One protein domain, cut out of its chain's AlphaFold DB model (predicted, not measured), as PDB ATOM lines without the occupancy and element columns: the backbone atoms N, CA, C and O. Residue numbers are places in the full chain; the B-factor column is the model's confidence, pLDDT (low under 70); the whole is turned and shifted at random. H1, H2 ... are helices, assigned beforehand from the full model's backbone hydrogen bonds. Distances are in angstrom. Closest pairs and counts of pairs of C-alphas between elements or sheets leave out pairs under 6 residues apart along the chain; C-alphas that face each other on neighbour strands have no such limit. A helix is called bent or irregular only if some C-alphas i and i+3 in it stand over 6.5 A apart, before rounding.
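AT A GLANCE: This is residues 2 to 51 of the 111 residues of the protein "YrdC-like domain-containing protein" of SAR202 cluster bacterium Casp-Chloro-G1 (UniProt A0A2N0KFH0). Little regular structure is present: two helices, H2 and the short H1, lie well separated at opposite ends of an open path of loops. From H1 the chain crosses to the H2 end, loops back on itself around residues 19 to 25 and enters H2, after which residues 40 to 51 fold back past H2. The printed part has 50 residues with two named helices, H1 then H2, and no named strand; the class is all helix, with only 18 residues in named elements. It is only just loose, close to compact, with a radius of gyration of the C-alphas of 11.7 A and spans of 29 by 25 by 20 A.

IN THESE COORDINATES: H2, residues 29 to 39, measures 13.6 A from C-alpha 29 at (24.645, -31.792, 77.007) to C-alpha 39 at (21.081, -24.044, 66.383). H2 is irregular: C-alphas 35 and 38 are 9.7 A apart. H1, residues 2 to 8, measures 10.0 A and begins at C-alpha 2 (13.381, -29.505, 85.397).

HOW THE PARTS SIT: H2 and H1 are apart. Each O i to N i+4 pair is within hydrogen-bond range in H1, against 5 of 7 in H2.

THE WHOLE: The C-alphas farthest apart, those of Gly 10 and Gly 22, are 30.7 A apart. The link from H1 to H2 is long, with 20 residues. The printed part has no cut, and no printed residue is under 70 in pLDDT.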
ATOM      1  N   ALA A   2      14.576 -29.693  86.245       91.25
ATOM      2  CA  ALA A   2      13.381 -29.505  85.397       91.25
ATOM      3  C   ALA A   2      12.200 -28.737  86.038       91.25
ATOM      4  O   ALA A   2      11.707 -27.770  85.466       91.25
ATOM      5  N   ARG A   3      11.785 -29.093  87.264       94.75
ATOM      6  CA  ARG A   3      10.678 -28.411  87.974       94.75
ATOM      7  C   ARG A   3      10.913 -26.910  88.192       94.75
ATOM      8  O   ARG A   3       9.953 -26.150  88.208       94.75
ATOM      9  N   ALA A   4      12.160 -26.491  88.415       95.56
ATOM     10  CA  ALA A   4      12.487 -25.081  88.617       95.56
ATOM     11  C   ALA A   4      12.326 -24.287  87.315       95.56
ATOM     12  O   ALA A   4      11.721 -23.221  87.338       95.56
ATOM     13  N   ILE A   5      12.771 -24.858  86.191       94.94
ATOM     14  CA  ILE A   5      12.617 -24.268  84.855       94.94
ATOM     15  C   ILE A   5      11.134 -24.123  84.509       94.94
ATOM     16  O   ILE A   5      10.691 -23.032  84.180       94.94
ATOM     17  N   ILE A   6      10.344 -25.190  84.678       96.12
ATOM     18  CA  ILE A   6       8.899 -25.164  84.395       96.12
ATOM     19  C   ILE A   6       8.203 -24.053  85.190       96.12
ATOM     20  O   ILE A   6       7.386 -23.317  84.641       96.12
ATOM     21  N   ARG A   7       8.548 -23.887  86.475       97.38
ATOM     22  CA  ARG A   7       8.008 -22.795  87.299       97.38
ATOM     23  C   ARG A   7       8.426 -21.418  86.790       97.38
ATOM     24  O   ARG A   7       7.583 -20.533  86.729       97.38
ATOM     25  N   ALA A   8       9.689 -21.247  86.407       96.19
ATOM     26  CA  ALA A   8      10.184 -19.990  85.849       96.19
ATOM     27  C   ALA A   8       9.504 -19.629  84.512       96.19
ATOM     28  O   ALA A   8       9.310 -18.452  84.233       96.19
ATOM     29  N   CYS A   9       9.073 -20.623  83.727       95.88
ATOM     30  CA  CYS A   9       8.330 -20.439  82.475       95.88
ATOM     31  C   CYS A   9       6.822 -20.160  82.656       95.88
ATOM     32  O   CYS A   9       6.091 -20.149  81.670       95.88
ATOM     33  N   GLY A  10       6.326 -19.963  83.884       96.25
ATOM     34  CA  GLY A  10       4.896 -19.735  84.143       96.25
ATOM     35  C   GLY A  10       4.086 -21.004  84.430       96.25
ATOM     36  O   GLY A  10       2.860 -20.960  84.443       96.25
ATOM     37  N   GLY A  11       4.752 -22.133  84.694       96.00
ATOM     38  CA  GLY A  11       4.137 -23.361  85.212       96.00
ATOM     39  C   GLY A  11       3.886 -24.462  84.182       96.00
ATOM     40  O   GLY A  11       3.642 -25.600  84.581       96.00
ATOM     41  N   VAL A  12       4.003 -24.173  82.884       94.31
ATOM     42  CA  VAL A  12       3.835 -25.151  81.797       94.31
ATOM     43  C   VAL A  12       5.003 -25.038  80.827       94.31
ATOM     44  O   VAL A  12       5.415 -23.941  80.463       94.31
ATOM     45  N   LEU A  13       5.530 -26.182  80.393       94.38
ATOM     46  CA  LEU A  13       6.547 -26.257  79.351       94.38
ATOM     47  C   LEU A  13       6.265 -27.478  78.474       94.38
ATOM     48  O   LEU A  13       6.345 -28.613  78.945       94.38
ATOM     49  N   ALA A  14       5.918 -27.245  77.210       93.06
ATOM     50  CA  ALA A  14       5.776 -28.315  76.232       93.06
ATOM     51  C   ALA A  14       7.171 -28.756  75.774       93.06
ATOM     52  O   ALA A  14       7.952 -27.936  75.294       93.06
ATOM     53  N   VAL A  15       7.491 -30.041  75.942       92.12
ATOM     54  CA  VAL A  15       8.810 -30.601  75.614       92.12
ATOM     55  C   VAL A  15       8.690 -31.963  74.944       92.12
ATOM     56  O   VAL A  15       7.730 -32.702  75.162       92.12
ATOM     57  N   THR A  16       9.716 -32.311  74.175       89.81
ATOM     58  CA  THR A  16       9.983 -33.663  73.671       89.81
ATOM     59  C   THR A  16      11.341 -34.136  74.189       89.81
ATOM     60  O   THR A  16      12.039 -33.400  74.888       89.81
ATOM     61  N   SER A  17      11.745 -35.360  73.848       90.00
ATOM     62  CA  SER A  17      13.146 -35.760  73.996       90.00
ATOM     63  C   SER A  17      14.056 -34.878  73.125       90.00
ATOM     64  O   SER A  17      13.636 -34.399  72.066       90.00
ATOM     65  N   ALA A  18      15.283 -34.637  73.592       91.69
ATOM     66  CA  ALA A  18      16.282 -33.842  72.885       91.69
ATOM     67  C   ALA A  18      17.057 -34.733  71.906       91.69
ATOM     68  O   ALA A  18      18.069 -35.334  72.253       91.69
ATOM     69  N   ASN A  19      16.540 -34.872  70.689       93.12
ATOM     70  CA  ASN A  19      17.144 -35.686  69.638       93.12
ATOM     71  C   ASN A  19      16.645 -35.269  68.262       93.12
ATOM     72  O   ASN A  19      15.536 -34.751  68.108       93.12
ATOM     73  N   ARG A  20      17.451 -35.544  67.234       92.19
ATOM     74  CA  ARG A  20      16.958 -35.493  65.858       92.19
ATOM     75  C   ARG A  20      15.924 -36.592  65.644       92.19
ATOM     76  O   ARG A  20      15.991 -37.660  66.252       92.19
ATOM     77  N   HIS A  21      14.976 -36.331  64.753       92.56
ATOM     78  CA  HIS A  21      13.949 -37.305  64.413       92.56
ATOM     79  C   HIS A  21      14.573 -38.653  64.011       92.56
ATOM     80  O   HIS A  21      15.507 -38.697  63.211       92.56
ATOM     81  N   GLY A  22      14.076 -39.743  64.601       92.06
ATOM     82  CA  GLY A  22      14.578 -41.102  64.379       92.06
ATOM     83  C   GLY A  22      15.879 -41.462  65.111       92.06
ATOM     84  O   GLY A  22      16.277 -42.620  65.060       92.06
ATOM     85  N   GLN A  23      16.529 -40.518  65.798       93.31
ATOM     86  CA  GLN A  23      17.735 -40.778  66.594       93.31
ATOM     87  C   GLN A  23      17.394 -41.045  68.068       93.31
ATOM     88  O   GLN A  23      16.346 -40.581  68.532       93.31
ATOM     89  N   PRO A  24      18.259 -41.749  68.820       91.56
ATOM     90  CA  PRO A  24      18.097 -41.914  70.261       91.56
ATOM     91  C   PRO A  24      18.055 -40.565  71.006       91.56
ATOM     92  O   PRO A  24      18.699 -39.610  70.566       91.56
ATOM     93  N   PRO A  25      17.310 -40.461  72.123       92.62
ATOM     94  CA  PRO A  25      17.358 -39.309  73.023       92.62
ATOM     95  C   PRO A  25      18.770 -39.057  73.556       92.62
ATOM     96  O   PRO A  25      19.384 -39.988  74.068       92.62
ATOM     97  N   ALA A  26      19.238 -37.809  73.515       93.56
ATOM     98  CA  ALA A  26      20.471 -37.430  74.193       93.56
ATOM     99  C   ALA A  26      20.321 -37.541  75.721       93.56
ATOM    100  O   ALA A  26      19.269 -37.229  76.296       93.56
ATOM    101  N   THR A  27      21.396 -37.968  76.368       94.44
ATOM    102  CA  THR A  27      21.532 -38.146  77.816       94.44
ATOM    103  C   THR A  27      22.499 -37.149  78.450       94.44
ATOM    104  O   THR A  27      22.422 -36.926  79.661       94.44
ATOM    105  N   THR A  28      23.331 -36.495  77.635       94.56
ATOM    106  CA  THR A  28      24.293 -35.464  78.048       94.56
ATOM    107  C   THR A  28      24.117 -34.177  77.236       94.56
ATOM    108  O   THR A  28      23.515 -34.173  76.157       94.56
ATOM    109  N   ALA A  29      24.641 -33.057  77.743       95.00
ATOM    110  CA  ALA A  29      24.645 -31.792  77.007       95.00
ATOM    111  C   ALA A  29      25.516 -31.869  75.739       95.00
ATOM    112  O   ALA A  29      25.115 -31.362  74.691       95.00
ATOM    113  N   ASP A  30      26.651 -32.568  75.812       95.56
ATOM    114  CA  ASP A  30      27.564 -32.763  74.683       95.56
ATOM    115  C   ASP A  30      26.897 -33.518  73.528       95.56
ATOM    116  O   ASP A  30      27.080 -33.154  72.367       95.56
ATOM    117  N   GLU A  31      26.056 -34.517  73.816       95.69
ATOM    118  CA  GLU A  31      25.274 -35.224  72.793       95.69
ATOM    119  C   GLU A  31      24.253 -34.306  72.107       95.69
ATOM    120  O   GLU A  31      24.056 -34.393  70.891       95.69
ATOM    121  N   VAL A  32      23.626 -33.387  72.853       95.44
ATOM    122  CA  VAL A  32      22.726 -32.376  72.274       95.44
ATOM    123  C   VAL A  32      23.511 -31.426  71.369       95.44
ATOM    124  O   VAL A  32      23.088 -31.175  70.239       95.44
ATOM    125  N   ILE A  33      24.666 -30.934  71.821       95.38
ATOM    126  CA  ILE A  33      25.523 -30.036  71.036       95.38
ATOM    127  C   ILE A  33      26.031 -30.748  69.777       95.38
ATOM    128  O   ILE A  33      25.958 -30.188  68.688       95.38
ATOM    129  N   ALA A  34      26.464 -32.004  69.877       95.00
ATOM    130  CA  ALA A  34      26.887 -32.793  68.723       95.00
ATOM    131  C   ALA A  34      25.740 -33.011  67.719       95.00
ATOM    132  O   ALA A  34      25.949 -32.957  66.506       95.00
ATOM    133  N   ALA A  35      24.514 -33.224  68.208       94.56
ATOM    134  CA  ALA A  35      23.353 -33.428  67.355       94.56
ATOM    135  C   ALA A  35      22.880 -32.131  66.677       94.56
ATOM    136  O   ALA A  35      22.514 -32.162  65.500       94.56
ATOM    137  N   PHE A  36      22.853 -30.999  67.381       94.44
ATOM    138  CA  PHE A  36      22.201 -29.769  66.910       94.44
ATOM    139  C   PHE A  36      23.159 -28.623  66.564       94.44
ATOM    140  O   PHE A  36      22.741 -27.705  65.860       94.44
ATOM    141  N   GLY A  37      24.422 -28.678  66.979       91.62
ATOM    142  CA  GLY A  37      25.371 -27.571  66.859       91.62
ATOM    143  C   GLY A  37      24.856 -26.309  67.555       91.62
ATOM    144  O   GLY A  37      24.141 -26.382  68.552       91.62
ATOM    145  N   ASP A  38      25.140 -25.150  66.966       91.62
ATOM    146  CA  ASP A  38      24.765 -23.837  67.515       91.62
ATOM    147  C   ASP A  38      23.310 -23.426  67.217       91.62
ATOM    148  O   ASP A  38      22.935 -22.264  67.370       91.62
ATOM    149  N   LEU A  39      22.464 -24.356  66.756       92.25
ATOM    150  CA  LEU A  39      21.081 -24.044  66.383       92.25
ATOM    151  C   LEU A  39      20.208 -23.655  67.581       92.25
ATOM    152  O   LEU A  39      19.170 -23.021  67.393       92.25
ATOM    153  N   LEU A  40      20.576 -24.084  68.791       92.31
ATOM    154  CA  LEU A  40      19.762 -23.952  69.995       92.31
ATOM    155  C   LEU A  40      20.657 -23.730  71.224       92.31
ATOM    156  O   LEU A  40      21.706 -24.364  71.329       92.31
ATOM    157  N   PRO A  41      20.240 -22.897  72.194       93.00
ATOM    158  CA  PRO A  41      20.914 -22.834  73.483       93.00
ATOM    159  C   PRO A  41      20.708 -24.143  74.258       93.00
ATOM    160  O   PRO A  41      19.598 -24.678  74.311       93.00
ATOM    161  N   VAL A  42      21.769 -24.630  74.902       94.25
ATOM    162  CA  VAL A  42      21.757 -25.858  75.708       94.25
ATOM    163  C   VAL A  42      21.993 -25.505  77.171       94.25
ATOM    164  O   VAL A  42      22.915 -24.762  77.503       94.25
ATOM    165  N   LEU A  43      21.146 -26.036  78.051       92.81
ATOM    166  CA  LEU A  43      21.335 -25.945  79.493       92.81
ATOM    167  C   LEU A  43      21.856 -27.283  80.010       92.81
ATOM    168  O   LEU A  43      21.117 -28.268  80.021       92.81
ATOM    169  N   ASP A  44      23.103 -27.289  80.467       94.19
ATOM    170  CA  ASP A  44      23.713 -28.462  81.078       94.19
ATOM    171  C   ASP A  44      23.214 -28.649  82.521       94.19
ATOM    172  O   ASP A  44      23.390 -27.791  83.389       94.19
ATOM    173  N   GLY A  45      22.528 -29.768  82.752       92.31
ATOM    174  CA  GLY A  45      22.021 -30.186  84.057       92.31
ATOM    175  C   GLY A  45      22.757 -31.390  84.643       92.31
ATOM    176  O   GLY A  45      22.258 -31.950  85.622       92.31
ATOM    177  N   GLY A  46      23.883 -31.783  84.041       92.75
ATOM    178  CA  GLY A  46      24.587 -33.036  84.281       92.75
ATOM    179  C   GLY A  46      23.982 -34.225  83.531       92.75
ATOM    180  O   GLY A  46      22.895 -34.143  82.949       92.75
ATOM    181  N   ASP A  47      24.693 -35.348  83.595       92.06
ATOM    182  CA  ASP A  47      24.311 -36.579  82.910       92.06
ATOM    183  C   ASP A  47      23.004 -37.147  83.459       92.06
ATOM    184  O   ASP A  47      22.778 -37.259  84.672       92.06
ATOM    185  N   ARG A  48      22.136 -37.565  82.542       88.38
ATOM    186  CA  ARG A  48      20.945 -38.337  82.872       88.38
ATOM    187  C   ARG A  48      21.224 -39.809  82.575       88.38
ATOM    188  O   ARG A  48      21.651 -40.109  81.467       88.38
ATOM    189  N   PRO A  49      20.899 -40.754  83.471       82.62
ATOM    190  CA  PRO A  49      20.919 -42.158  83.086       82.62
ATOM    191  C   PRO A  49      19.981 -42.392  81.895       82.62
ATOM    192  O   PRO A  49      18.891 -41.798  81.816       82.62
ATOM    193  N   GLU A  50      20.379 -43.289  80.989       78.75
ATOM    194  CA  GLU A  50      19.430 -43.870  80.046       78.75
ATOM    195  C   GLU A  50      18.229 -44.395  80.829       78.75
ATOM    196  O   GLU A  50      18.348 -44.975  81.911       78.75
ATOM    197  N   GLY A  51      17.034 -44.122  80.323       82.06
ATOM    198  CA  GLY A  51      15.839 -44.403  81.089       82.06
ATOM    199  C   GLY A  51      14.635 -44.569  80.202       82.06
ATOM    200  O   GLY A  51      14.488 -43.891  79.185       82.06
TER     201      GLY A  51